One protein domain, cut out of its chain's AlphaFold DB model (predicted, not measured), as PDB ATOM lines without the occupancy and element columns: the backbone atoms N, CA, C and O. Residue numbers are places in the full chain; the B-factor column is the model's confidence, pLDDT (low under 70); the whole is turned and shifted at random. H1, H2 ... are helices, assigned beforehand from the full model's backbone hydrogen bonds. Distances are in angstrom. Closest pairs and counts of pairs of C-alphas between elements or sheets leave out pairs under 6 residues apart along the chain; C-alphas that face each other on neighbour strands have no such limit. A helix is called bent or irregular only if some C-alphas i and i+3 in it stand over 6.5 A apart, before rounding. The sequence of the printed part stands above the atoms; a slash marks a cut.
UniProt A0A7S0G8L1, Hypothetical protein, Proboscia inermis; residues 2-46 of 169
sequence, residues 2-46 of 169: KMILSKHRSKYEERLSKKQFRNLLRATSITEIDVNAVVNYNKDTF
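AT A GLANCE: This is residues 2 to 46 of the 169 residues of the protein "Hypothetical protein" of Proboscia inermis (UniProt A0A7S0G8L1). A short helical hairpin of H2 and H3 has the irregular helix H1 loosely beside it, the three centres making a triangle; residues 40 to 46 form an end with no named element. The printed part has 45 residues, with H1, H2 and H3 in chain order and no named strand: all helix. It is compact and rounded, radius of gyration of the C-alphas 9.7 A, spans 27 by 23 by 17 A.

IN THESE COORDINATES: Find C-alpha 3 at (-42.766, 34.094, -28.328); H1 runs from there to residue 15, 19.3 A, irregular, with C-alphas 7 and 10 8.0 A apart. H2 covers residues 18 to 26, 12.5 A. H3, residues 30 to 39, 12.2 A, ends at C-alpha 39 (-46.548, 34.530, -8.275).

HOW THE PARTS SIT: Look at Leu 24 and Asn 36, whose C-alphas, 4.9 A apart, are the closest where H2 and H3 touch, running opposite ways at a shallow tilt of 27 degrees. H1 is close to but not clearly touching H2; the closest C-alphas, of Glu 13 and Phe 21, are 6.5 A apart. Every O i to N i+4 pair is within hydrogen-bond range in H2, 5 of 9 in H1 and 5 of 6 in H3.

THE WHOLE: The C-alphas of Lys 2 and Asp 44 are the two farthest apart, 27.2 A. The printed part has no cut, and both links are tight. Residues 2 to 6 have pLDDT under 70.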
ATOM      1  N   LYS A   2     -46.204  36.757 -28.638       47.50
ATOM      2  CA  LYS A   2     -46.402  35.293 -28.830       47.50
ATOM      3  C   LYS A   2     -45.208  34.372 -28.481       47.50
ATOM      4  O   LYS A   2     -45.407  33.168 -28.390       47.50
ATOM      5  N   MET A   3     -43.996  34.905 -28.301       48.88
ATOM      6  CA  MET A   3     -42.766  34.094 -28.328       48.88
ATOM      7  C   MET A   3     -42.425  33.379 -27.007       48.88
ATOM      8  O   MET A   3     -41.966  32.247 -27.040       48.88
ATOM      9  N   ILE A   4     -42.676  33.998 -25.846       53.62
ATOM     10  CA  ILE A   4     -42.296  33.414 -24.540       53.62
ATOM     11  C   ILE A   4     -43.250  32.284 -24.141       53.62
ATOM     12  O   ILE A   4     -42.835  31.246 -23.629       53.62
ATOM     13  N   LEU A   5     -44.540  32.449 -24.439       61.50
ATOM     14  CA  LEU A   5     -45.533  31.442 -24.097       61.50
ATOM     15  C   LEU A   5     -45.451  30.216 -24.998       61.50
ATOM     16  O   LEU A   5     -45.688  29.136 -24.494       61.50
ATOM     17  N   SER A   6     -45.088  30.304 -26.282       68.25
ATOM     18  CA  SER A   6     -45.195  29.144 -27.186       68.25
ATOM     19  C   SER A   6     -44.413  27.908 -26.719       68.25
ATOM     20  O   SER A   6     -44.902  26.794 -26.882       68.25
ATOM     21  N   LYS A   7     -43.244  28.092 -26.093       78.44
ATOM     22  CA  LYS A   7     -42.403  26.990 -25.596       78.44
ATOM     23  C   LYS A   7     -42.860  26.431 -24.243       78.44
ATOM     24  O   LYS A   7     -42.639  25.259 -23.957       78.44
ATOM     25  N   HIS A   8     -43.483  27.260 -23.406       82.00
ATOM     26  CA  HIS A   8     -43.833  26.907 -22.022       82.00
ATOM     27  C   HIS A   8     -45.337  26.939 -21.740       82.00
ATOM     28  O   HIS A   8     -45.758  26.791 -20.596       82.00
ATOM     29  N   ARG A   9     -46.157  27.100 -22.783       86.56
ATOM     30  CA  ARG A   9     -47.601  27.306 -22.688       86.56
ATOM     31  C   ARG A   9     -48.291  26.203 -21.905       86.56
ATOM     32  O   ARG A   9     -49.055  26.515 -21.003       86.56
ATOM     33  N   SER A  10     -47.996  24.950 -22.248       87.81
ATOM     34  CA  SER A  10     -48.613  23.776 -21.627       87.81
ATOM     35  C   SER A  10     -48.407  23.770 -20.116       87.81
ATOM     36  O   SER A  10     -49.367  23.618 -19.375       87.81
ATOM     37  N   LYS A  11     -47.189  24.083 -19.654       89.44
ATOM     38  CA  LYS A  11     -46.872  24.174 -18.220       89.44
ATOM     39  C   LYS A  11     -47.739  25.211 -17.504       89.44
ATOM     40  O   LYS A  11     -48.214  24.975 -16.398       89.44
ATOM     41  N   TYR A  12     -47.957  26.364 -18.137       90.38
ATOM     42  CA  TYR A  12     -48.819  27.408 -17.589       90.38
ATOM     43  C   TYR A  12     -50.301  27.029 -17.629       90.38
ATOM     44  O   TYR A  12     -51.016  27.321 -16.677       90.38
ATOM     45  N   GLU A  13     -50.771  26.381 -18.694       90.19
ATOM     46  CA  GLU A  13     -52.165  25.929 -18.814       90.19
ATOM     47  C   GLU A  13     -52.510  24.804 -17.828       90.19
ATOM     48  O   GLU A  13     -53.642  24.750 -17.353       90.19
ATOM     49  N   GLU A  14     -51.547  23.942 -17.492       91.69
ATOM     50  CA  GLU A  14     -51.704  22.874 -16.497       91.69
ATOM     51  C   GLU A  14     -51.754  23.413 -15.064       91.69
ATOM     52  O   GLU A  14     -52.535  22.932 -14.245       91.69
ATOM     53  N   ARG A  15     -50.920  24.412 -14.749       91.44
ATOM     54  CA  ARG A  15     -50.744  24.891 -13.370       91.44
ATOM     55  C   ARG A  15     -51.636  26.077 -13.004       91.44
ATOM     56  O   ARG A  15     -52.015  26.217 -11.842       91.44
ATOM     57  N   LEU A  16     -51.975  26.937 -13.965       92.50
ATOM     58  CA  LEU A  16     -52.809  28.117 -13.736       92.50
ATOM     59  C   LEU A  16     -54.287  27.825 -14.003       92.50
ATOM     60  O   LEU A  16     -54.652  27.125 -14.943       92.50
ATOM     61  N   SER A  17     -55.178  28.474 -13.252       93.75
ATOM     62  CA  SER A  17     -56.597  28.478 -13.618       93.75
ATOM     63  C   SER A  17     -56.822  29.174 -14.970       93.75
ATOM     64  O   SER A  17     -56.101  30.100 -15.351       93.75
ATOM     65  N   LYS A  18     -57.920  28.837 -15.665       92.88
ATOM     66  CA  LYS A  18     -58.318  29.501 -16.927       92.88
ATOM     67  C   LYS A  18     -58.435  31.027 -16.809       92.88
ATOM     68  O   LYS A  18     -58.321  31.737 -17.809       92.88
ATOM     69  N   LYS A  19     -58.737  31.557 -15.617       93.88
ATOM     70  CA  LYS A  19     -58.788  33.007 -15.367       93.88
ATOM     71  C   LYS A  19     -57.374  33.588 -15.275       93.88
ATOM     72  O   LYS A  19     -57.081  34.528 -16.003       93.88
ATOM     73  N   GLN A  20     -56.502  32.993 -14.461       92.69
ATOM     74  CA  GLN A  20     -55.105  33.423 -14.307       92.69
ATOM     75  C   GLN A  20     -54.337  33.338 -15.629       92.69
ATOM     76  O   GLN A  20     -53.682  34.297 -16.019       92.69
ATOM     77  N   PHE A  21     -54.504  32.247 -16.380       92.44
ATOM     78  CA  PHE A  21     -53.867  32.101 -17.684       92.44
ATOM     79  C   PHE A  21     -54.333  33.178 -18.678       92.44
ATOM     80  O   PHE A  21     -53.521  33.782 -19.371       92.44
ATOM     81  N   ARG A  22     -55.632  33.508 -18.714       91.75
ATOM     82  CA  ARG A  22     -56.134  34.617 -19.548       91.75
ATOM     83  C   ARG A  22     -55.583  35.974 -19.120       91.75
ATOM     84  O   ARG A  22     -55.309  36.797 -19.990       91.75
ATOM     85  N   ASN A  23     -55.428  36.207 -17.821       93.19
ATOM     86  CA  ASN A  23     -54.825  37.436 -17.313       93.19
ATOM     87  C   ASN A  23     -53.350  37.532 -17.719       93.19
ATOM     88  O   ASN A  23     -52.936  38.580 -18.203       93.19
ATOM     89  N   LEU A  24     -52.601  36.426 -17.662       91.12
ATOM     90  CA  LEU A  24     -51.232  36.352 -18.179       91.12
ATOM     91  C   LEU A  24     -51.156  36.745 -19.662       91.12
ATOM     92  O   LEU A  24     -50.337  37.576 -20.044       91.12
ATOM     93  N   LEU A  25     -52.048  36.216 -20.506       89.69
ATOM     94  CA  LEU A  25     -52.091  36.577 -21.933       89.69
ATOM     95  C   LEU A  25     -52.389  38.067 -22.182       89.69
ATOM     96  O   LEU A  25     -52.081  38.587 -23.259       89.69
ATOM     97  N   ARG A  26     -53.031  38.733 -21.219       90.44
ATOM     98  CA  ARG A  26     -53.462  40.132 -21.307       90.44
ATOM     99  C   ARG A  26     -52.513  41.107 -20.625       90.44
ATOM    100  O   ARG A  26     -52.679  42.298 -20.861       90.44
ATOM    101  N   ALA A  27     -51.537  40.621 -19.861       89.38
ATOM    102  CA  ALA A  27     -50.602  41.454 -19.122       89.38
ATOM    103  C   ALA A  27     -49.903  42.483 -20.035       89.38
ATOM    104  O   ALA A  27     -49.467  42.182 -21.154       89.38
ATOM    105  N   THR A  28     -49.842  43.718 -19.554       85.62
ATOM    106  CA  THR A  28     -49.324  44.910 -20.236       85.62
ATOM    107  C   THR A  28     -48.114  45.519 -19.552       85.62
ATOM    108  O   THR A  28     -47.368  46.232 -20.218       85.62
ATOM    109  N   SER A  29     -47.875  45.189 -18.286       82.25
ATOM    110  CA  SER A  29     -46.696  45.601 -17.529       82.25
ATOM    111  C   SER A  29     -45.910  44.390 -17.027       82.25
ATOM    112  O   SER A  29     -46.452  43.289 -16.916       82.25
ATOM    113  N   ILE A  30     -44.633  44.595 -16.698       82.81
ATOM    114  CA  ILE A  30     -43.786  43.573 -16.058       82.81
ATOM    115  C   ILE A  30     -44.429  43.102 -14.762       82.81
ATOM    116  O   ILE A  30     -44.551  41.912 -14.535       82.81
ATOM    117  N   THR A  31     -44.938  44.032 -13.958       85.81
ATOM    118  CA  THR A  31     -45.599  43.710 -12.698       85.81
ATOM    119  C   THR A  31     -46.816  42.804 -12.901       85.81
ATOM    120  O   THR A  31     -47.012  41.845 -12.160       85.81
ATOM    121  N   GLU A  32     -47.619  43.046 -13.941       88.69
ATOM    122  CA  GLU A  32     -48.711  42.139 -14.302       88.69
ATOM    123  C   GLU A  32     -48.198  40.782 -14.795       88.69
ATOM    124  O   GLU A  32     -48.828  39.761 -14.516       88.69
ATOM    125  N   ILE A  33     -47.078  40.742 -15.519       88.88
ATOM    126  CA  ILE A  33     -46.437  39.485 -15.920       88.88
ATOM    127  C   ILE A  33     -45.959  38.727 -14.678       88.88
ATOM    128  O   ILE A  33     -46.278  37.551 -14.560       88.88
ATOM    129  N   ASP A  34     -45.296  39.375 -13.725       90.44
ATOM    130  CA  ASP A  34     -44.783  38.749 -12.504       90.44
ATOM    131  C   ASP A  34     -45.918  38.174 -11.656       90.44
ATOM    132  O   ASP A  34     -45.885  37.001 -11.280       90.44
ATOM    133  N   VAL A  35     -47.001  38.933 -11.457       92.06
ATOM    134  CA  VAL A  35     -48.204  38.430 -10.775       92.06
ATOM    135  C   VAL A  35     -48.778  37.214 -11.506       92.06
ATOM    136  O   VAL A  35     -49.064  36.180 -10.900       92.06
ATOM    137  N   ASN A  36     -48.984  37.320 -12.822       93.00
ATOM    138  CA  ASN A  36     -49.747  36.317 -13.562       93.00
ATOM    139  C   ASN A  36     -48.926  35.102 -14.022       93.00
ATOM    140  O   ASN A  36     -49.518  34.048 -14.254       93.00
ATOM    141  N   ALA A  37     -47.604  35.225 -14.135       89.69
ATOM    142  CA  ALA A  37     -46.686  34.183 -14.598       89.69
ATOM    143  C   ALA A  37     -45.785  33.626 -13.493       89.69
ATOM    144  O   ALA A  37     -45.366  32.479 -13.602       89.69
ATOM    145  N   VAL A  38     -45.436  34.404 -12.469       91.56
ATOM    146  CA  VAL A  38     -44.465  33.972 -11.453       91.56
ATOM    147  C   VAL A  38     -45.174  33.675 -10.145       91.56
ATOM    148  O   VAL A  38     -45.182  32.519  -9.725       91.56
ATOM    149  N   VAL A  39     -45.847  34.668  -9.561       92.75
ATOM    150  CA  VAL A  39     -46.548  34.530  -8.275       92.75
ATOM    151  C   VAL A  39     -47.646  33.476  -8.387       92.75
ATOM    152  O   VAL A  39     -47.620  32.472  -7.690       92.75
ATOM    153  N   ASN A  40     -48.562  33.620  -9.351       93.94
ATOM    154  CA  ASN A  40     -49.651  32.654  -9.532       93.94
ATOM    155  C   ASN A  40     -49.166  31.237  -9.873       93.94
ATOM    156  O   ASN A  40     -49.835  30.260  -9.531       93.94
ATOM    157  N   TYR A  41     -48.035  31.113 -10.571       92.25
ATOM    158  CA  TYR A  41     -47.469  29.811 -10.916       92.25
ATOM    159  C   TYR A  41     -46.833  29.143  -9.690       92.25
ATOM    160  O   TYR A  41     -47.003  27.940  -9.493       92.25
ATOM    161  N   ASN A  42     -46.174  29.923  -8.832       92.06
ATOM    162  CA  ASN A  42     -45.517  29.477  -7.603       92.06
ATOM    163  C   ASN A  42     -46.316  29.879  -6.350       92.06
ATOM    164  O   ASN A  42     -45.730  30.251  -5.341       92.06
ATOM    165  N   LYS A  43     -47.651  29.796  -6.405       89.81
ATOM    166  CA  LYS A  43     -48.564  30.226  -5.325       89.81
ATOM    167  C   LYS A  43     -48.338  29.543  -3.968       89.81
ATOM    168  O   LYS A  43     -48.842  30.009  -2.957       89.81
ATOM    169  N   ASP A  44     -47.660  28.395  -3.977       90.00
ATOM    170  CA  ASP A  44     -47.326  27.629  -2.773       90.00
ATOM    171  C   ASP A  44     -46.004  28.117  -2.142       90.00
ATOM    172  O   ASP A  44     -45.647  27.688  -1.050       90.00
ATOM    173  N   THR A  45     -45.274  28.990  -2.846       86.88
ATOM    174  CA  THR A  45     -44.013  29.612  -2.423       86.88
ATOM    175  C   THR A  45     -44.219  31.092  -2.124       86.88
ATOM    176  O   THR A  45     -43.914  31.518  -1.023       86.88
ATOM    177  N   PHE A  46     -44.790  31.851  -3.066       89.38
ATOM    178  CA  PHE A  46     -44.991  33.294  -2.917       89.38
ATOM    179  C   PHE A  46     -46.450  33.619  -2.598       89.38
ATOM    180  O   PHE A  46     -47.357  33.221  -3.339       89.38
TER     181      PHE A  46